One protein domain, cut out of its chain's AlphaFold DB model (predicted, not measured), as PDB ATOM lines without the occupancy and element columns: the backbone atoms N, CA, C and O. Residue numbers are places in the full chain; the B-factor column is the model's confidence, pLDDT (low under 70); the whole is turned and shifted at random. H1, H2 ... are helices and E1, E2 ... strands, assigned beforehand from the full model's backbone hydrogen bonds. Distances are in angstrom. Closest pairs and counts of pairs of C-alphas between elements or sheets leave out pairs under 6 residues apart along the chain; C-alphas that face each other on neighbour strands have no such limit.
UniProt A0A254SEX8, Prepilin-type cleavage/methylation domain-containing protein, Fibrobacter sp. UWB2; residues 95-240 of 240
ATOM      1  N   VAL A  95       8.843  21.740 -18.167       94.19
ATOM      2  CA  VAL A  95       7.599  22.494 -17.951       94.19
ATOM      3  C   VAL A  95       7.794  23.593 -16.908       94.19
ATOM      4  O   VAL A  95       7.351  24.715 -17.128       94.19
ATOM      5  N   ILE A  96       8.484  23.304 -15.801       94.62
ATOM      6  CA  ILE A  96       8.765  24.299 -14.753       94.62
ATOM      7  C   ILE A  96       9.596  25.462 -15.309       94.62
ATOM      8  O   ILE A  96       9.247  26.622 -15.089       94.62
ATOM      9  N   ASN A  97      10.647  25.165 -16.078       93.81
ATOM     10  CA  ASN A  97      11.473  26.194 -16.708       93.81
ATOM     11  C   ASN A  97      10.661  27.050 -17.688       93.81
ATOM     12  O   ASN A  97      10.723  28.277 -17.626       93.81
ATOM     13  N   SER A  98       9.850  26.423 -18.549       95.38
ATOM     14  CA  SER A  98       8.984  27.150 -19.488       95.38
ATOM     15  C   SER A  98       8.009  28.075 -18.760       95.38
ATOM     16  O   SER A  98       7.898  29.240 -19.113       95.38
ATOM     17  N   ARG A  99       7.366  27.596 -17.688       95.94
ATOM     18  CA  ARG A  99       6.436  28.414 -16.897       95.94
ATOM     19  C   ARG A  99       7.114  29.631 -16.281       95.94
ATOM     20  O   ARG A  99       6.543  30.716 -16.288       95.94
ATOM     21  N   MET A 100       8.334  29.471 -15.769       96.12
ATOM     22  CA  MET A 100       9.073  30.598 -15.201       96.12
ATOM     23  C   MET A 100       9.492  31.614 -16.273       96.12
ATOM     24  O   MET A 100       9.451  32.819 -16.024       96.12
ATOM     25  N   LYS A 101       9.817  31.141 -17.485       96.56
ATOM     26  CA  LYS A 101      10.044  32.000 -18.656       96.56
ATOM     27  C   LYS A 101       8.837  32.886 -18.937       96.56
ATOM     28  O   LYS A 101       8.971  34.102 -19.060       96.56
ATOM     29  N   ASP A 102       7.664  32.266 -18.998       97.19
ATOM     30  CA  ASP A 102       6.414  32.951 -19.307       97.19
ATOM     31  C   ASP A 102       6.044  33.941 -18.193       97.19
ATOM     32  O   ASP A 102       5.631  35.063 -18.477       97.19
ATOM     33  N   CYS A 103       6.282  33.584 -16.924       97.12
ATOM     34  CA  CYS A 103       6.118  34.500 -15.790       97.12
ATOM     35  C   CYS A 103       7.005  35.747 -15.928       97.12
ATOM     36  O   CYS A 103       6.509  36.862 -15.771       97.12
ATOM     37  N   ALA A 104       8.287  35.588 -16.279       97.50
ATOM     38  CA  ALA A 104       9.199  36.718 -16.463       97.50
ATOM     39  C   ALA A 104       8.754  37.657 -17.591       97.50
ATOM     40  O   ALA A 104       8.750  38.878 -17.416       97.50
ATOM     41  N   ILE A 105       8.314  37.102 -18.723       97.94
ATOM     42  CA  ILE A 105       7.796  37.882 -19.854       97.94
ATOM     43  C   ILE A 105       6.510  38.621 -19.457       97.94
ATOM     44  O   ILE A 105       6.374  39.818 -19.717       97.94
ATOM     45  N   ASN A 106       5.588  37.944 -18.773       97.88
ATOM     46  CA  ASN A 106       4.310  38.532 -18.378       97.88
ATOM     47  C   ASN A 106       4.472  39.639 -17.326       97.88
ATOM     48  O   ASN A 106       3.827  40.682 -17.439       97.88
ATOM     49  N   VAL A 107       5.355  39.452 -16.339       98.12
ATOM     50  CA  VAL A 107       5.688  40.494 -15.355       98.12
ATOM     51  C   VAL A 107       6.375  41.676 -16.028       98.12
ATOM     52  O   VAL A 107       6.035  42.818 -15.730       98.12
ATOM     53  N   THR A 108       7.274  41.433 -16.982       98.12
ATOM     54  CA  THR A 108       7.904  42.506 -17.771       98.12
ATOM     55  C   THR A 108       6.845  43.344 -18.481       98.12
ATOM     56  O   THR A 108       6.772  44.553 -18.268       98.12
ATOM     57  N   ALA A 109       5.952  42.702 -19.236       98.19
ATOM     58  CA  ALA A 109       4.870  43.385 -19.939       98.19
ATOM     59  C   ALA A 109       3.924  44.133 -18.981       98.19
ATOM     60  O   ALA A 109       3.433  45.219 -19.301       98.19
ATOM     61  N   PHE A 110       3.668  43.576 -17.793       98.31
ATOM     62  CA  PHE A 110       2.885  44.242 -16.758       98.31
ATOM     63  C   PHE A 110       3.567  45.522 -16.260       98.31
ATOM     64  O   PHE A 110       2.936  46.579 -16.245       98.31
ATOM     65  N   LEU A 111       4.852  45.464 -15.908       98.12
ATOM     66  CA  LEU A 111       5.609  46.621 -15.426       98.12
ATOM     67  C   LEU A 111       5.765  47.701 -16.508       98.12
ATOM     68  O   LEU A 111       5.646  48.888 -16.208       98.12
ATOM     69  N   GLU A 112       5.962  47.317 -17.771       97.62
ATOM     70  CA  GLU A 112       5.975  48.264 -18.894       97.62
ATOM     71  C   GLU A 112       4.618  48.948 -19.075       97.62
ATOM     72  O   GLU A 112       4.549  50.166 -19.261       97.62
ATOM     73  N   ARG A 113       3.521  48.192 -18.950       97.81
ATOM     74  CA  ARG A 113       2.171  48.764 -18.959       97.81
ATOM     75  C   ARG A 113       1.989  49.753 -17.812       97.81
ATOM     76  O   ARG A 113       1.471  50.837 -18.050       97.81
ATOM     77  N   MET A 114       2.441  49.427 -16.602       98.00
ATOM     78  CA  MET A 114       2.353  50.339 -15.454       98.00
ATOM     79  C   MET A 114       3.214  51.592 -15.642       98.00
ATOM     80  O   MET A 114       2.781  52.687 -15.288       98.00
ATOM     81  N   ALA A 115       4.384  51.476 -16.274       97.75
ATOM     82  CA  ALA A 115       5.189  52.641 -16.635       97.75
ATOM     83  C   ALA A 115       4.465  53.564 -17.623       97.75
ATOM     84  O   ALA A 115       4.455  54.784 -17.445       97.75
ATOM     85  N   ASN A 116       3.814  52.989 -18.632       97.06
ATOM     86  CA  ASN A 116       3.033  53.754 -19.598       97.06
ATOM     87  C   ASN A 116       1.779  54.374 -18.965       97.06
ATOM     88  O   ASN A 116       1.462  55.528 -19.246       97.06
ATOM     89  N   GLU A 117       1.101  53.659 -18.065       97.88
ATOM     90  CA  GLU A 117      -0.055  54.176 -17.323       97.88
ATOM     91  C   GLU A 117       0.323  55.310 -16.363       97.88
ATOM     92  O   GLU A 117      -0.387  56.313 -16.299       97.88
ATOM     93  N   SER A 118       1.470  55.223 -15.683       97.94
ATOM     94  CA  SER A 118       1.986  56.324 -14.857       97.94
ATOM     95  C   SER A 118       2.194  57.596 -15.687       97.94
ATOM     96  O   SER A 118       1.750  58.675 -15.287       97.94
ATOM     97  N   ASN A 119       2.783  57.465 -16.884       97.62
ATOM     98  CA  ASN A 119       2.936  58.570 -17.833       97.62
ATOM     99  C   ASN A 119       1.577  59.113 -18.312       97.62
ATOM    100  O   ASN A 119       1.375  60.327 -18.325       97.62
ATOM    101  N   ARG A 120       0.627  58.234 -18.657       97.25
ATOM    102  CA  ARG A 120      -0.714  58.616 -19.133       97.25
ATOM    103  C   ARG A 120      -1.511  59.382 -18.077       97.25
ATOM    104  O   ARG A 120      -2.166  60.366 -18.404       97.25
ATOM    105  N   LEU A 121      -1.452  58.940 -16.822       97.19
ATOM    106  CA  LEU A 121      -2.161  59.562 -15.702       97.19
ATOM    107  C   LEU A 121      -1.422  60.775 -15.125       97.19
ATOM    108  O   LEU A 121      -2.012  61.517 -14.344       97.19
ATOM    109  N   SER A 122      -0.146  60.971 -15.478       97.06
ATOM    110  CA  SER A 122       0.739  61.975 -14.865       97.06
ATOM    111  C   SER A 122       0.785  61.874 -13.332       97.06
ATOM    112  O   SER A 122       0.948  62.874 -12.633       97.06
ATOM    113  N   LYS A 123       0.640  60.655 -12.800       97.69
ATOM    114  CA  LYS A 123       0.672  60.346 -11.364       97.69
ATOM    115  C   LYS A 123       1.753  59.315 -11.070       97.69
ATOM    116  O   LYS A 123       2.083  58.479 -11.916       97.69
ATOM    117  N   ARG A 124       2.300  59.373  -9.856       97.81
ATOM    118  CA  ARG A 124       3.249  58.373  -9.367       97.81
ATOM    119  C   ARG A 124       2.503  57.092  -9.016       97.81
ATOM    120  O   ARG A 124       1.454  57.149  -8.375       97.81
ATOM    121  N   LEU A 125       3.031  55.960  -9.471       98.06
ATOM    122  CA  LEU A 125       2.495  54.640  -9.145       98.06
ATOM    123  C   LEU A 125       3.520  53.895  -8.299       98.06
ATOM    124  O   LEU A 125       4.677  53.786  -8.693       98.06
ATOM    125  N   CYS A 126       3.107  53.375  -7.152       98.06
ATOM    126  CA  CYS A 126       3.922  52.472  -6.357       98.06
ATOM    127  C   CYS A 126       3.558  51.032  -6.709       98.06
ATOM    128  O   CYS A 126       2.402  50.644  -6.577       98.06
ATOM    129  N   VAL A 127       4.537  50.233  -7.118       98.00
ATOM    130  CA  VAL A 127       4.384  48.792  -7.334       98.00
ATOM    131  C   VAL A 127       5.039  48.070  -6.166       98.00
ATOM    132  O   VAL A 127       6.219  48.298  -5.918       98.00
ATOM    133  N   LYS A 128       4.307  47.213  -5.452       97.56
ATOM    134  CA  LYS A 128       4.829  46.442  -4.314       97.56
ATOM    135  C   LYS A 128       4.130  45.090  -4.217       97.56
ATOM    136  O   LYS A 128       2.968  44.957  -4.596       97.56
ATOM    137  N   ARG A 129       4.830  44.071  -3.722       97.69
ATOM    138  CA  ARG A 129       4.221  42.770  -3.420       97.69
ATOM    139  C   ARG A 129       3.162  42.935  -2.331       97.69
ATOM    140  O   ARG A 129       3.373  43.695  -1.382       97.69
ATOM    141  N   ALA A 130       2.053  42.214  -2.459       97.00
ATOM    142  CA  ALA A 130       1.042  42.158  -1.415       97.00
ATOM    143  C   ALA A 130       1.651  41.627  -0.095       97.00
ATOM    144  O   ALA A 130       2.537  40.766  -0.124       97.00
ATOM    145  N   PRO A 131       1.212  42.131   1.072       94.38
ATOM    146  CA  PRO A 131       1.707  41.649   2.359       94.38
ATOM    147  C   PRO A 131       1.184  40.245   2.694       94.38
ATOM    148  O   PRO A 131       1.894  39.471   3.332       94.38
ATOM    149  N   ASP A 132      -0.028  39.915   2.238       94.81
ATOM    150  CA  ASP A 132      -0.717  38.667   2.581       94.81
ATOM    151  C   ASP A 132      -0.345  37.505   1.652       94.81
ATOM    152  O   ASP A 132      -0.401  36.338   2.045       94.81
ATOM    153  N   THR A 133       0.027  37.812   0.407       95.81
ATOM    154  CA  THR A 133       0.255  36.819  -0.645       95.81
ATOM    155  C   THR A 133       1.604  37.046  -1.326       95.81
ATOM    156  O   THR A 133       1.912  38.115  -1.847       95.81
ATOM    157  N   GLU A 134       2.429  35.996  -1.395       96.19
ATOM    158  CA  GLU A 134       3.712  36.064  -2.112       96.19
ATOM    159  C   GLU A 134       3.537  36.052  -3.643       96.19
ATOM    160  O   GLU A 134       4.516  36.179  -4.370       96.19
ATOM    161  N   GLN A 135       2.317  35.867  -4.149       97.31
ATOM    162  CA  GLN A 135       2.024  35.662  -5.575       97.31
ATOM    163  C   GLN A 135       1.450  36.903  -6.256       97.31
ATOM    164  O   GLN A 135       1.316  36.919  -7.478       97.31
ATOM    165  N   GLU A 136       1.129  37.948  -5.493       97.81
ATOM    166  CA  GLU A 136       0.451  39.124  -6.021       97.81
ATOM    167  C   GLU A 136       1.341  40.361  -5.954       97.81
ATOM    168  O   GLU A 136       1.983  40.663  -4.944       97.81
ATOM    169  N   LEU A 137       1.350  41.100  -7.058       98.00
ATOM    170  CA  LEU A 137       1.976  42.401  -7.188       98.00
ATOM    171  C   LEU A 137       0.866  43.443  -7.290       98.00
ATOM    172  O   LEU A 137       0.075  43.432  -8.235       98.00
ATOM    173  N   GLN A 138       0.794  44.326  -6.304       98.00
ATOM    174  CA  GLN A 138      -0.221  45.363  -6.209       98.00
ATOM    175  C   GLN A 138       0.377  46.710  -6.616       98.00
ATOM    176  O   GLN A 138       1.548  47.009  -6.363       98.00
ATOM    177  N   VAL A 139      -0.428  47.512  -7.304       98.38
ATOM    178  CA  VAL A 139      -0.055  48.836  -7.791       98.38
ATOM    179  C   VAL A 139      -0.980  49.851  -7.160       98.38
ATOM    180  O   VAL A 139      -2.198  49.744  -7.291       98.38
ATOM    181  N   TYR A 140      -0.401  50.849  -6.514       98.19
ATOM    182  CA  TYR A 140      -1.110  51.880  -5.776       98.19
ATOM    183  C   TYR A 140      -0.807  53.255  -6.360       98.19
ATOM    184  O   TYR A 140       0.304  53.507  -6.835       98.19
ATOM    185  N   ILE A 141      -1.769  54.171  -6.291       97.62
ATOM    186  CA  ILE A 141      -1.539  55.577  -6.639       97.62
ATOM    187  C   ILE A 141      -0.987  56.285  -5.397       97.62
ATOM    188  O   ILE A 141      -1.749  56.763  -4.561       97.62
ATOM    189  N   ALA A 142       0.339  56.334  -5.263       97.31
ATOM    190  CA  ALA A 142       1.016  56.940  -4.118       97.31
ATOM    191  C   ALA A 142       2.354  57.577  -4.499       97.31
ATOM    192  O   ALA A 142       3.043  57.137  -5.420       97.31
ATOM    193  N   ASP A 143       2.757  58.584  -3.723       95.81
ATOM    194  CA  ASP A 143       4.065  59.227  -3.862       95.81
ATOM    195  C   ASP A 143       5.220  58.376  -3.314       95.81
ATOM    196  O   ASP A 143       6.374  58.606  -3.687       95.81
ATOM    197  N   ASN A 144       4.928  57.415  -2.429       96.06
ATOM    198  CA  ASN A 144       5.900  56.514  -1.813       96.06
ATOM    199  C   ASN A 144       5.328  55.095  -1.619       96.06
ATOM    200  O   ASN A 144       4.120  54.890  -1.688       96.06
ATOM    201  N   CYS A 145       6.214  54.125  -1.368       96.44
ATOM    202  CA  CYS A 145       5.868  52.709  -1.172       96.44
ATOM    203  C   CYS A 145       5.901  52.234   0.291       96.44
ATOM    204  O   CYS A 145       5.756  51.037   0.567       96.44
ATOM    205  N   ASN A 146       6.120  53.154   1.234       95.50
ATOM    206  CA  ASN A 146       6.314  52.816   2.643       95.50
ATOM    207  C   ASN A 146       4.991  52.813   3.413       95.50
ATOM    208  O   ASN A 146       4.775  51.915   4.221       95.50
ATOM    209  N   ASN A 147       4.091  53.754   3.112       92.19
ATOM    210  CA  ASN A 147       2.822  53.917   3.820       92.19
ATOM    211  C   ASN A 147       1.657  53.653   2.861       92.19
ATOM    212  O   ASN A 147       1.195  54.561   2.176       92.19
ATOM    213  N   LEU A 148       1.208  52.398   2.801       93.44
ATOM    214  CA  LEU A 148       0.141  51.954   1.892       93.44
ATOM    215  C   LEU A 148      -1.231  51.827   2.578       93.44
ATOM    216  O   LEU A 148      -2.188  51.347   1.975       93.44
ATOM    217  N   GLU A 149      -1.350  52.271   3.830       88.75
ATOM    218  CA  GLU A 149      -2.621  52.272   4.555       88.75
ATOM    219  C   GLU A 149      -3.602  53.265   3.908       88.75
ATOM    220  O   GLU A 149      -3.315  54.455   3.796       88.75
ATOM    221  N   ASN A 150      -4.777  52.775   3.496       90.50
ATOM    222  CA  ASN A 150      -5.853  53.547   2.850       90.50
ATOM    223  C   ASN A 150      -5.522  54.134   1.468       90.50
ATOM    224  O   ASN A 150      -6.180  55.076   1.023       90.50
ATOM    225  N   VAL A 151      -4.523  53.587   0.774       94.62
ATOM    226  CA  VAL A 151      -4.210  54.013  -0.594       94.62
ATOM    227  C   VAL A 151      -5.102  53.285  -1.601       94.62
ATOM    228  O   VAL A 151      -5.367  52.091  -1.475       94.62
ATOM    229  N   GLU A 152      -5.555  54.009  -2.626       95.75
ATOM    230  CA  GLU A 152      -6.326  53.450  -3.736       95.75
ATOM    231  C   GLU A 152      -5.494  52.421  -4.522       95.75
ATOM    232  O   GLU A 152      -4.430  52.732  -5.074       95.75
ATOM    233  N   LEU A 153      -6.002  51.188  -4.577       97.38
ATOM    234  CA  LEU A 153      -5.463  50.114  -5.403       97.38
ATOM    235  C   LEU A 153      -5.835  50.371  -6.868       97.38
ATOM    236  O   LEU A 153      -7.009  50.386  -7.227       97.38
ATOM    237  N   PHE A 154      -4.827  50.546  -7.720       97.81
ATOM    238  CA  PHE A 154      -5.006  50.801  -9.148       97.81
ATOM    239  C   PHE A 154      -5.102  49.510  -9.960       97.81
ATOM    240  O   PHE A 154      -6.003  49.337 -10.777       97.81
ATOM    241  N   ALA A 155      -4.147  48.605  -9.755       98.06
ATOM    242  CA  ALA A 155      -4.056  47.357 -10.496       98.06
ATOM    243  C   ALA A 155      -3.440  46.265  -9.626       98.06
ATOM    244  O   ALA A 155      -2.669  46.535  -8.709       98.06
ATOM    245  N   THR A 156      -3.767  45.016  -9.937       97.94
ATOM    246  CA  THR A 156      -3.149  43.839  -9.321       97.94
ATOM    247  C   THR A 156      -2.724  42.883 -10.419       97.94
ATOM    248  O   THR A 156      -3.439  42.697 -11.406       97.94
ATOM    249  N   TYR A 157      -1.555  42.284 -10.246       98.31
ATOM    250  CA  TYR A 157      -1.052  41.212 -11.082       98.31
ATOM    251  C   TYR A 157      -0.830  39.977 -10.218       98.31
ATOM    252  O   TYR A 157      -0.163  40.059  -9.191       98.31
ATOM    253  N   ASN A 158      -1.388  38.846 -10.637       98.06
ATOM    254  CA  ASN A 158      -1.272  37.582  -9.923       98.06
ATOM    255  C   ASN A 158      -0.407  36.610 -10.734       98.06
ATOM    256  O   ASN A 158      -0.630  36.433 -11.936       98.06
ATOM    257  N   LEU A 159       0.585  36.008 -10.084       97.06
ATOM    258  CA  LEU A 159       1.412  34.950 -10.649       97.06
ATOM    259  C   LEU A 159       0.673  33.609 -10.641       97.06
ATOM    260  O   LEU A 159      -0.087  33.286  -9.731       97.06
ATOM    261  N   GLU A 160       0.953  32.773 -11.640       96.00
ATOM    262  CA  GLU A 160       0.421  31.412 -11.657       96.00
ATOM    263  C   GLU A 160       1.089  30.563 -10.562       96.00
ATOM    264  O   GLU A 160       2.310  30.389 -10.532       96.00
ATOM    265  N   SER A 161       0.284  29.990  -9.666       95.31
ATOM    266  CA  SER A 161       0.774  29.057  -8.649       95.31
ATOM    267  C   SER A 161       1.481  27.854  -9.299       95.31
ATOM    268  O   SER A 161       0.955  27.278 -10.256       95.31
ATOM    269  N   PRO A 162       2.664  27.425  -8.812       96.25
ATOM    270  CA  PRO A 162       3.298  27.742  -7.528       96.25
ATOM    271  C   PRO A 162       4.361  28.854  -7.583       96.25
ATOM    272  O   PRO A 162       5.191  28.934  -6.677       96.25
ATOM    273  N   ALA A 163       4.410  29.675  -8.636       97.06
ATOM    274  CA  ALA A 163       5.364  30.780  -8.686       97.06
ATOM    275  C   ALA A 163       5.074  31.808  -7.579       97.06
ATOM    276  O   ALA A 163       3.927  31.987  -7.164       97.06
ATOM    277  N   ARG A 164       6.126  32.459  -7.085       97.38
ATOM    278  CA  ARG A 164       6.067  33.493  -6.046       97.38
ATOM    279  C   ARG A 164       7.104  34.582  -6.297       97.38
ATOM    280  O   ARG A 164       8.145  34.316  -6.895       97.38
ATOM    281  N   PHE A 165       6.828  35.788  -5.821       97.56
ATOM    282  CA  PHE A 165       7.749  36.915  -5.809       97.56
ATOM    283  C   PHE A 165       8.733  36.807  -4.643       97.56
ATOM    284  O   PHE A 165       8.342  36.631  -3.484       97.56
ATOM    285  N   GLY A 166      10.010  36.991  -4.959       95.19
ATOM    286  CA  GLY A 166      11.134  36.842  -4.044       95.19
ATOM    287  C   GLY A 166      11.997  35.630  -4.386       95.19
ATOM    288  O   GLY A 166      11.540  34.645  -4.966       95.19
ATOM    289  N   CYS A 167      13.273  35.719  -4.018       91.50
ATOM    290  CA  CYS A 167      14.277  34.692  -4.259       91.50
ATOM    291  C   CYS A 167      15.075  34.491  -2.970       91.50
ATOM    292  O   CYS A 167      15.708  35.426  -2.492       91.50
ATOM    293  N   SER A 168      14.994  33.294  -2.383       84.81
ATOM    294  CA  SER A 168      15.552  33.014  -1.048       84.81
ATOM    295  C   SER A 168      17.016  32.560  -1.061       84.81
ATOM    296  O   SER A 168      17.698  32.742  -0.063       84.81
ATOM    297  N   ASP A 169      17.530  32.050  -2.187       86.56
ATOM    298  CA  ASP A 169      18.812  31.320  -2.215       86.56
ATOM    299  C   ASP A 169      19.711  31.682  -3.411       86.56
ATOM    300  O   ASP A 169      20.518  30.872  -3.881       86.56
ATOM    301  N   VAL A 170      19.548  32.879  -3.977       89.56
ATOM    302  CA  VAL A 170      20.312  33.297  -5.156       89.56
ATOM    303  C   VAL A 170      21.092  34.556  -4.870       89.56
ATOM    304  O   VAL A 170      20.535  35.554  -4.426       89.56
ATOM    305  N   ASP A 171      22.378  34.501  -5.198       88.12
ATOM    306  CA  ASP A 171      23.195  35.694  -5.274       88.12
ATOM    307  C   ASP A 171      22.720  36.571  -6.439       88.12
ATOM    308  O   ASP A 171      22.926  36.264  -7.617       88.12
ATOM    309  N   LEU A 172      22.013  37.640  -6.083       89.69
ATOM    310  CA  LEU A 172      21.528  38.657  -7.005       89.69
ATOM    311  C   LEU A 172      22.529  39.800  -7.167       89.69
ATOM    312  O   LEU A 172      22.226  40.741  -7.889       89.69
ATOM    313  N   SER A 173      23.729  39.727  -6.574       85.38
ATOM    314  CA  SER A 173      24.750  40.770  -6.739       85.38
ATOM    315  C   SER A 173      25.226  40.918  -8.187       85.38
ATOM    316  O   SER A 173      25.794  41.945  -8.552       85.38
ATOM    317  N   VAL A 174      25.019  39.882  -9.007       84.31
ATOM    318  CA  VAL A 174      25.285  39.904 -10.451       84.31
ATOM    319  C   VAL A 174      24.358  40.893 -11.165       84.31
ATOM    320  O   VAL A 174      24.745  41.464 -12.182       84.31
ATOM    321  N   PHE A 175      23.163  41.126 -10.618       82.00
ATOM    322  CA  PHE A 175      22.158  42.010 -11.191       82.00
ATOM    323  C   PHE A 175      22.169  43.358 -10.480       82.00
ATOM    324  O   PHE A 175      22.068  43.461  -9.258       82.00
ATOM    325  N   GLY A 176      22.270  44.419 -11.277       63.81
ATOM    326  CA  GLY A 176      21.942  45.759 -10.820       63.81
ATOM    327  C   GLY A 176      23.011  46.574 -10.078       63.81
ATOM    328  O   GLY A 176      22.695  47.654  -9.570       63.81
ATOM    329  N   GLY A 177      24.280  46.157 -10.090       68.06
ATOM    330  CA  GLY A 177      25.386  46.955  -9.544       68.06
ATOM    331  C   GLY A 177      25.194  47.354  -8.072       68.06
ATOM    332  O   GLY A 177      24.287  46.895  -7.379       68.06
ATOM    333  N   THR A 178      26.053  48.226  -7.545       64.00
ATOM    334  CA  THR A 178      25.885  48.746  -6.179       64.00
ATOM    335  C   THR A 178      24.613  49.602  -6.102       64.00
ATOM    336  O   THR A 178      24.622  50.760  -6.525       64.00
ATOM    337  N   GLY A 179      23.522  49.034  -5.582       75.50
ATOM    338  CA  GLY A 179      22.281  49.758  -5.281       75.50
ATOM    339  C   GLY A 179      21.057  49.400  -6.124       75.50
ATOM    340  O   GLY A 179      20.157  50.229  -6.232       75.50
ATOM    341  N   ALA A 180      21.000  48.224  -6.753       85.69
ATOM    342  CA  ALA A 180      19.720  47.708  -7.230       85.69
ATOM    343  C   ALA A 180      18.876  47.158  -6.082       85.69
ATOM    344  O   ALA A 180      19.332  46.340  -5.283       85.69
ATOM    345  N   GLU A 181      17.632  47.611  -6.036       92.88
ATOM    346  CA  GLU A 181      16.659  47.219  -5.028       92.88
ATOM    347  C   GLU A 181      15.674  46.203  -5.615       92.88
ATOM    348  O   GLU A 181      15.296  46.297  -6.788       92.88
ATOM    349  N   ASP A 182      15.251  45.247  -4.783       94.75
ATOM    350  CA  ASP A 182      14.142  44.352  -5.106       94.75
ATOM    351  C   ASP A 182      12.833  45.147  -5.037       94.75
ATOM    352  O   ASP A 182      12.313  45.463  -3.961       94.75
ATOM    353  N   TRP A 183      12.302  45.474  -6.210       96.12
ATOM    354  CA  TRP A 183      11.072  46.232  -6.377       96.12
ATOM    355  C   TRP A 183       9.853  45.509  -5.809       96.12
ATOM    356  O   TRP A 183       8.899  46.168  -5.403       96.12
ATOM    357  N   ALA A 184       9.858  44.174  -5.752       95.88
ATOM    358  CA  ALA A 184       8.740  43.442  -5.170       95.88
ATOM    359  C   ALA A 184       8.704  43.620  -3.645       95.88
ATOM    360  O   ALA A 184       7.632  43.838  -3.081       95.88
ATOM    361  N   GLN A 185       9.859  43.569  -2.978       95.06
ATOM    362  CA  GLN A 185       9.941  43.644  -1.514       95.06
ATOM    363  C   GLN A 185       9.904  45.082  -0.991       95.06
ATOM    364  O   GLN A 185       9.087  45.414  -0.127       95.06
ATOM    365  N   ASN A 186      10.761  45.948  -1.532       95.88
ATOM    366  CA  ASN A 186      10.905  47.327  -1.061       95.88
ATOM    367  C   ASN A 186       9.869  48.265  -1.692       95.88
ATOM    368  O   ASN A 186       9.542  49.314  -1.135       95.88
ATOM    369  N   GLY A 187       9.291  47.849  -2.817       96.81
ATOM    370  CA  GLY A 187       8.428  48.673  -3.640       96.81
ATOM    371  C   GLY A 187       9.225  49.511  -4.641       96.81
ATOM    372  O   GLY A 187      10.371  49.885  -4.411       96.81
ATOM    373  N   ALA A 188       8.597  49.823  -5.767       97.25
ATOM    374  CA  ALA A 188       9.147  50.673  -6.811       97.25
ATOM    375  C   ALA A 188       8.190  51.815  -7.123       97.25
ATOM    376  O   ALA A 188       7.027  51.585  -7.451       97.25
ATOM    377  N   VAL A 189       8.693  53.050  -7.076       97.94
ATOM    378  CA  VAL A 189       7.918  54.236  -7.454       97.94
ATOM    379  C   VAL A 189       8.183  54.569  -8.917       97.94
ATOM    380  O   VAL A 189       9.285  54.959  -9.302       97.94
ATOM    381  N   PHE A 190       7.147  54.441  -9.732       97.88
ATOM    382  CA  PHE A 190       7.134  54.837 -11.127       97.88
ATOM    383  C   PHE A 190       6.828  56.330 -11.186       97.88
ATOM    384  O   PHE A 190       5.786  56.781 -10.707       97.88
ATOM    385  N   ILE A 191       7.766  57.104 -11.724       97.88
ATOM    386  CA  ILE A 191       7.689  58.563 -11.782       97.88
ATOM    387  C   ILE A 191       7.516  58.955 -13.246       97.88
ATOM    388  O   ILE A 191       8.399  58.630 -14.044       97.88
ATOM    389  N   PRO A 192       6.437  59.668 -13.609       97.50
ATOM    390  CA  PRO A 192       6.188  60.021 -14.996       97.50
ATOM    391  C   PRO A 192       7.301  60.922 -15.544       97.50
ATOM    392  O   PRO A 192       7.730  61.877 -14.891       97.50
ATOM    393  N   ARG A 193       7.788  60.605 -16.747       95.44
ATOM    394  CA  ARG A 193       8.860  61.329 -17.447       95.44
ATOM    395  C   ARG A 193       8.524  61.419 -18.930       95.44
ATOM    396  O   ARG A 193       8.193  60.422 -19.564       95.44
ATOM    397  N   ILE A 194       8.654  62.611 -19.504       92.69
ATOM    398  CA  ILE A 194       8.403  62.823 -20.933       92.69
ATOM    399  C   ILE A 194       9.523  62.149 -21.736       92.69
ATOM    400  O   ILE A 194      10.698  62.449 -21.537       92.69
ATOM    401  N   GLY A 195       9.155  61.231 -22.633       89.81
ATOM    402  CA  GLY A 195      10.090  60.565 -23.548       89.81
ATOM    403  C   GLY A 195      10.956  59.455 -22.934       89.81
ATOM    404  O   GLY A 195      11.815  58.922 -23.628       89.81
ATOM    405  N   LEU A 196      10.740  59.083 -21.667       93.00
ATOM    406  CA  LEU A 196      11.463  58.002 -20.983       93.00
ATOM    407  C   LEU A 196      10.487  57.050 -20.274       93.00
ATOM    408  O   LEU A 196       9.338  57.400 -20.003       93.00
ATOM    409  N   SER A 197      10.950  55.836 -19.956       94.31
ATOM    410  CA  SER A 197      10.151  54.896 -19.165       94.31
ATOM    411  C   SER A 197      10.000  55.437 -17.742       94.31
ATOM    412  O   SER A 197      10.995  55.812 -17.117       94.31
ATOM    413  N   ALA A 198       8.769  55.450 -17.223       97.19
ATOM    414  CA  ALA A 198       8.481  55.897 -15.861       97.19
ATOM    415  C   ALA A 198       9.032  54.950 -14.780       97.19
ATOM    416  O   ALA A 198       9.081  55.325 -13.609       97.19
ATOM    417  N   ALA A 199       9.452  53.732 -15.144       97.19
ATOM    418  CA  ALA A 199      10.051  52.795 -14.197       97.19
ATOM    419  C   ALA A 199      11.355  53.363 -13.595       97.19
ATOM    420  O   ALA A 199      12.073  54.083 -14.305       97.19
ATOM    421  N   PRO A 200      11.706  53.016 -12.339       96.31
ATOM    422  CA  PRO A 200      12.948  53.450 -11.695       96.31
ATOM    423  C   PRO A 200      14.192  53.219 -12.564       96.31
ATOM    424  O   PRO A 200      14.201  52.365 -13.447       96.31
ATOM    425  N   SER A 201      15.261  53.980 -12.331       94.31
ATOM    426  CA  SER A 201      16.486  53.879 -13.144       94.31
ATOM    427  C   SER A 201      17.204  52.541 -13.006       94.31
ATOM    428  O   SER A 201      17.944  52.154 -13.901       94.31
ATOM    429  N   ASN A 202      17.042  51.869 -11.872       95.44
ATOM    430  CA  ASN A 202      17.673  50.596 -11.582       95.44
ATOM    431  C   ASN A 202      16.835  49.779 -10.601       95.44
ATOM    432  O   ASN A 202      16.085  50.327  -9.792       95.44
ATOM    433  N   GLY A 203      17.005  48.467 -10.676       95.69
ATOM    434  CA  GLY A 203      16.418  47.498  -9.763       95.69
ATOM    435  C   GLY A 203      15.847  46.309 -10.513       95.69
ATOM    436  O   GLY A 203      16.017  46.184 -11.731       95.69
ATOM    437  N   TYR A 204      15.226  45.408  -9.769       96.94
ATOM    438  CA  TYR A 204      14.743  44.158 -10.324       96.94
ATOM    439  C   TYR A 204      13.499  43.648  -9.605       96.94
ATOM    440  O   TYR A 204      13.217  44.017  -8.470       96.94
ATOM    441  N   VAL A 205      12.772  42.750 -10.266       97.19
ATOM    442  CA  VAL A 205      11.742  41.903  -9.654       97.19
ATOM    443  C   VAL A 205      12.183  40.459  -9.802       97.19
ATOM    444  O   VAL A 205      12.338  39.981 -10.925       97.19
ATOM    445  N   CYS A 206      12.389  39.769  -8.681       96.94
ATOM    446  CA  CYS A 206      12.776  38.360  -8.674       96.94
ATOM    447  C   CYS A 206      11.568  37.456  -8.401       96.94
ATOM    448  O   CYS A 206      10.686  37.794  -7.608       96.94
ATOM    449  N   MET A 207      11.532  36.302  -9.058       97.12
ATOM    450  CA  MET A 207      10.481  35.297  -8.936       97.12
ATOM    451  C   MET A 207      11.096  33.904  -8.806       97.12
ATOM    452  O   MET A 207      12.089  33.586  -9.463       97.12
ATOM    453  N   GLN A 208      10.467  33.045  -8.009       96.44
ATOM    454  CA  GLN A 208      10.877  31.659  -7.793       96.44
ATOM    455  C   GLN A 208       9.705  30.702  -8.023       96.44
ATOM    456  O   GLN A 208       8.564  30.995  -7.664       96.44
ATOM    457  N   TYR A 209       9.977  29.528  -8.601       95.94
ATOM    458  CA  TYR A 209       8.959  28.492  -8.794       95.94
ATOM    459  C   TYR A 209       8.810  27.639  -7.528       95.94
ATOM    460  O   TYR A 209       9.506  26.632  -7.354       95.94
ATOM    461  N   GLY A 210       7.912  28.029  -6.623       94.00
ATOM    462  CA  GLY A 210       7.745  27.388  -5.318       94.00
ATOM    463  C   GLY A 210       9.075  27.313  -4.561       94.00
ATOM    464  O   GLY A 210       9.731  28.329  -4.352       94.00
ATOM    465  N   ASN A 211       9.498  26.092  -4.220       93.25
ATOM    466  CA  ASN A 211      10.792  25.803  -3.580       93.25
ATOM    467  C   ASN A 211      11.848  25.256  -4.559       93.25
ATOM    468  O   ASN A 211      12.846  24.670  -4.144       93.25
ATOM    469  N   SER A 212      11.608  25.359  -5.867       92.56
ATOM    470  CA  SER A 212      12.548  24.869  -6.878       92.56
ATOM    471  C   SER A 212      13.667  25.886  -7.100       92.56
ATOM    472  O   SER A 212      13.457  27.093  -6.981       92.56
ATOM    473  N   ALA A 213      14.848  25.414  -7.503       93.06
ATOM    474  CA  ALA A 213      15.979  26.264  -7.888       93.06
ATOM    475  C   ALA A 213      15.832  26.825  -9.322       93.06
ATOM    476  O   ALA A 213      16.791  26.853 -10.091       93.06
ATOM    477  N   VAL A 214      14.610  27.216  -9.691       94.56
ATOM    478  CA  VAL A 214      14.265  27.802 -10.990       94.56
ATOM    479  C   VAL A 214      13.734  29.198 -10.730       94.56
ATOM    480  O   VAL A 214      12.774  29.372  -9.971       94.56
ATOM    481  N   TYR A 215      14.380  30.175 -11.357       96.44
ATOM    482  CA  TYR A 215      14.180  31.586 -11.068       96.44
ATOM    483  C   TYR A 215      13.894  32.359 -12.349       96.44
ATOM    484  O   TYR A 215      14.432  32.050 -13.415       96.44
ATOM    485  N   GLY A 216      13.041  33.364 -12.220       96.75
ATOM    486  CA  GLY A 216      12.790  34.383 -13.227       96.75
ATOM    487  C   GLY A 216      13.137  35.736 -12.633       96.75
ATOM    488  O   GLY A 216      12.945  35.959 -11.437       96.75
ATOM    489  N   LEU A 217      13.665  36.639 -13.444       96.81
ATOM    490  CA  LEU A 217      14.032  37.971 -12.990       96.81
ATOM    491  C   LEU A 217      13.695  38.987 -14.074       96.81
ATOM    492  O   LEU A 217      13.850  38.713 -15.256       96.81
ATOM    493  N   VAL A 218      13.220  40.159 -13.679       97.50
ATOM    494  CA  VAL A 218      13.052  41.301 -14.579       97.50
ATOM    495  C   VAL A 218      13.969  42.396 -14.079       97.50
ATOM    496  O   VAL A 218      13.803  42.842 -12.950       97.50
ATOM    497  N   GLU A 219      14.941  42.801 -14.887       96.50
ATOM    498  CA  GLU A 219      15.942  43.803 -14.518       96.50
ATOM    499  C   GLU A 219      15.725  45.098 -15.294       96.50
ATOM    500  O   GLU A 219      15.438  45.083 -16.494       96.50
ATOM    501  N   LYS A 220      15.959  46.227 -14.626       95.69
ATOM    502  CA  LYS A 220      16.265  47.492 -15.286       95.69
ATOM    503  C   LYS A 220      17.637  47.976 -14.859       95.69
ATOM    504  O   LYS A 220      17.930  48.065 -13.667       95.69
ATOM    505  N   THR A 221      18.457  48.330 -15.835       94.56
ATOM    506  CA  THR A 221      19.771  48.933 -15.609       94.56
ATOM    507  C   THR A 221      19.728  50.419 -15.946       94.56
ATOM    508  O   THR A 221      18.879  50.871 -16.709       94.56
ATOM    509  N   LYS A 222      20.662  51.206 -15.397       93.00
ATOM    510  CA  LYS A 222      20.712  52.658 -15.654       93.00
ATOM    511  C   LYS A 222      20.976  52.981 -17.125       93.00
ATOM    512  O   LYS A 222      20.474  53.982 -17.627       93.00
ATOM    513  N   ASP A 223      21.728  52.112 -17.796       92.75
ATOM    514  CA  ASP A 223      22.138  52.279 -19.192       92.75
ATOM    515  C   ASP A 223      21.082  51.788 -20.189       92.75
ATOM    516  O   ASP A 223      21.180  52.074 -21.382       92.75
ATOM    517  N   ASN A 224      20.060  51.059 -19.723       92.56
ATOM    518  CA  ASN A 224      18.992  50.558 -20.574       92.56
ATOM    519  C   ASN A 224      17.614  51.011 -20.081       92.56
ATOM    520  O   ASN A 224      17.148  50.655 -19.003       92.56
ATOM    521  N   ASN A 225      16.910  51.762 -20.924       92.88
ATOM    522  CA  ASN A 225      15.576  52.263 -20.603       92.88
ATOM    523  C   ASN A 225      14.477  51.178 -20.674       92.88
ATOM    524  O   ASN A 225      13.341  51.434 -20.268       92.88
ATOM    525  N   MET A 226      14.799  49.987 -21.179       94.62
ATOM    526  CA  MET A 226      13.884  48.852 -21.312       94.62
ATOM    527  C   MET A 226      14.037  47.858 -20.158       94.62
ATOM    528  O   MET A 226      15.143  47.646 -19.659       94.62
ATOM    529  N   LEU A 227      12.929  47.223 -19.776       96.69
ATOM    530  CA  LEU A 227      12.949  46.105 -18.838       96.69
ATOM    531  C   LEU A 227      13.431  44.851 -19.568       96.69
ATOM    532  O   LEU A 227      12.947  44.529 -20.650       96.69
ATOM    533  N   ILE A 228      14.411  44.160 -18.992       96.88
ATOM    534  CA  ILE A 228      14.967  42.934 -19.561       96.88
ATOM    535  C   ILE A 228      14.504  41.746 -18.714       96.88
ATOM    536  O   ILE A 228      14.875  41.665 -17.540       96.88
ATOM    537  N   PRO A 229      13.746  40.802 -19.292       97.69
ATOM    538  CA  PRO A 229      13.481  39.535 -18.645       97.69
ATOM    539  C   PRO A 229      14.707  38.614 -18.729       97.69
ATOM    540  O   PRO A 229      15.354  38.463 -19.767       97.69
ATOM    541  N   TRP A 230      14.989  37.960 -17.615       97.19
ATOM    542  CA  TRP A 230      16.033  36.972 -17.419       97.19
ATOM    543  C   TRP A 230      15.411  35.696 -16.863       97.19
ATOM    544  O   TRP A 230      14.450  35.725 -16.088       97.19
ATOM    545  N   TRP A 231      15.995  34.560 -17.216       95.44
ATOM    546  CA  TRP A 231      15.666  33.278 -16.604       95.44
ATOM    547  C   TRP A 231      16.929  32.626 -16.058       95.44
ATOM    548  O   TRP A 231      18.037  32.933 -16.503       95.44
ATOM    549  N   ARG A 232      16.774  31.691 -15.124       93.38
ATOM    550  CA  ARG A 232      17.878  30.859 -14.647       93.38
ATOM    551  C   ARG A 232      17.572  29.384 -14.848       93.38
ATOM    552  O   ARG A 232      16.620  28.863 -14.267       93.38
ATOM    553  N   SER A 233      18.444  28.699 -15.585       83.94
ATOM    554  CA  SER A 233      18.458  27.239 -15.693       83.94
ATOM    555  C   SER A 233      19.747  26.703 -15.062       83.94
ATOM    556  O   SER A 233      20.845  26.857 -15.596       83.94
ATOM    557  N   GLY A 234      19.640  26.106 -13.872       85.06
ATOM    558  CA  GLY A 234      20.803  25.622 -13.121       85.06
ATOM    559  C   GLY A 234      21.622  26.761 -12.501       85.06
ATOM    560  O   GLY A 234      21.141  27.465 -11.616       85.06
ATOM    561  N   SER A 235      22.882  26.930 -12.908       85.88
ATOM    562  CA  SER A 235      23.792  27.969 -12.388       85.88
ATOM    563  C   SER A 235      23.894  29.216 -13.266       85.88
ATOM    564  O   SER A 235      24.491  30.196 -12.830       85.88
ATOM    565  N   TYR A 236      23.337  29.184 -14.475       88.94
ATOM    566  CA  TYR A 236      23.518  30.237 -15.470       88.94
ATOM    567  C   TYR A 236      22.235  31.028 -15.684       88.94
ATOM    568  O   TYR A 236      21.133  30.474 -15.650       88.94
ATOM    569  N   TRP A 237      22.414  32.327 -15.896       93.31
ATOM    570  CA  TRP A 237      21.354  33.255 -16.241       93.31
ATOM    571  C   TRP A 237      21.371  33.519 -17.738       93.31
ATOM    572  O   TRP A 237      22.404  33.905 -18.282       93.31
ATOM    573  N   ASP A 238      20.216  33.350 -18.371       94.62
ATOM    574  CA  ASP A 238      20.030  33.635 -19.788       94.62
ATOM    575  C   ASP A 238      19.084  34.824 -19.943       94.62
ATOM    576  O   ASP A 238      18.029  34.893 -19.303       94.62
ATOM    577  N   LYS A 239      19.474  35.759 -20.809       94.88
ATOM    578  CA  LYS A 239      18.634  36.878 -21.233       94.88
ATOM    579  C   LYS A 239      17.615  36.378 -22.258       94.88
ATOM    580  O   LYS A 239      17.993  35.646 -23.175       94.88
ATOM    581  N   LEU A 240      16.349  36.756 -22.086       89.88
ATOM    582  CA  LEU A 240      15.246  36.358 -22.967       89.88
ATOM    583  C   LEU A 240      15.042  37.312 -24.147       89.88
ATOM    584  O   LEU A 240      15.376  38.513 -24.020       89.88
TER     585      LEU A 240
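AT A GLANCE: This is residues 95 to 240 of the 240 residues of the protein "Prepilin-type cleavage/methylation domain-containing protein" of Fibrobacter sp. UWB2 (UniProt A0A254SEX8). Two strongly twisted antiparallel sheets, the smaller only just so, stand next to each other as one wall, and the long helix H1 runs along one side of it, covering part of both. The short helix H2 sits where the sheets meet, and the long link of residues 166 to 182 runs on the side of the wall away from H1. The printed part has 146 residues with two named helices and nine named strands, in the order H1 E1 E2 E3 E4 H2 E5 E6 E7 E8 E9. The sheets run E4 E6 E7 E8 E9 and E3 E2 E1 E5, and the class is mixed, helices and strands. The whole is compact, with a radius of gyration of the C-alphas of 14.4 A, and spans 41 by 34 by 25 A.

HOW THE PARTS SIT: The largest sheet runs, strand beside strand, E4, residues 163 to 165, E6, residues 203 to 209, E7, residues 215 to 220, E8, residues 228 to 233, and E9, residues 236 to 239. E6 E7 E8 E9 are a meander, each strand the antiparallel neighbour of the one before. E6 and E7 form a hairpin with N 207 and O 216 at 2.8 A, within hydrogen-bond range. The hairpin of E7 and E8 has N 230 and O 217 at 2.7 A, and that of E8 and E9 has N 231 and O 238 at 2.9 A. The edge strand E4 has N 164 and O 208 of E6 at 2.9 A. H1, residues 95 to 121, is on one face of this sheet, two layers, at a height of 8.0 A. It lies over E7 and only just over E6, on which 3 of its C-alphas fall, and runs along the strands, at 26 degrees to E7 on the local plane. The closest C-alphas of H1 and E7 are those of Ala 104 and Gly 216, 5.4 A apart. The other sheet runs E3, residues 153 to 158, E2, residues 136 to 141, E1, residues 125 to 129, and E5, residues 188 to 190. E1 E2 E3 are a second meander. N 126 and O 140 of E1 and E2 are 2.8 A apart, N 137 and O 157 of E2 and E3 2.8 A, and N 188 and O 127 of E5 and E1 2.8 A. H1 is on one face of this sheet too, again two layers, at a height of 8.4 A over E2 and E1, along the strands at 5 degrees to E2 on the local plane. H2, residues 183 to 186, stands at this sheet's level and only grazes the larger one; its closest C-alpha pair with E1 is Ala 184 and Arg 129, 4.9 A. E5 and E6 are only just apart, at 8.5 A. In H1 every O i to N i+4 pair is within hydrogen-bond range; H2 is too short for such a pair, and its one O i to N i+3 pair is not within range.

IN THESE COORDINATES: H1 begins at C-alpha 95, (7.599, 22.494, -17.951), and ends at C-alpha 121, 38.4 A away. E6 is 20.4 A long, E2 and E7 16.6 A each, E8 16.5 A, E3 14.0 A, E1 13.3 A and E9 10.1 A. E4, H2 and E5 are short. E1 begins at C-alpha 125, (2.495, 54.640, -9.145), and E9 ends at C-alpha 239, (18.634, 36.878, -21.233).

THE WHOLE: The C-alphas farthest apart are those of Asn 150 and Ser 235, 42.0 A. The printed part has no cut and ends at residue 240, the chain's last residue. The long links are E2 to E3, E4 to H2 and E5 to E6. The mean pLDDT of the printed part is 94.4, and residues 176 to 178 are under 70.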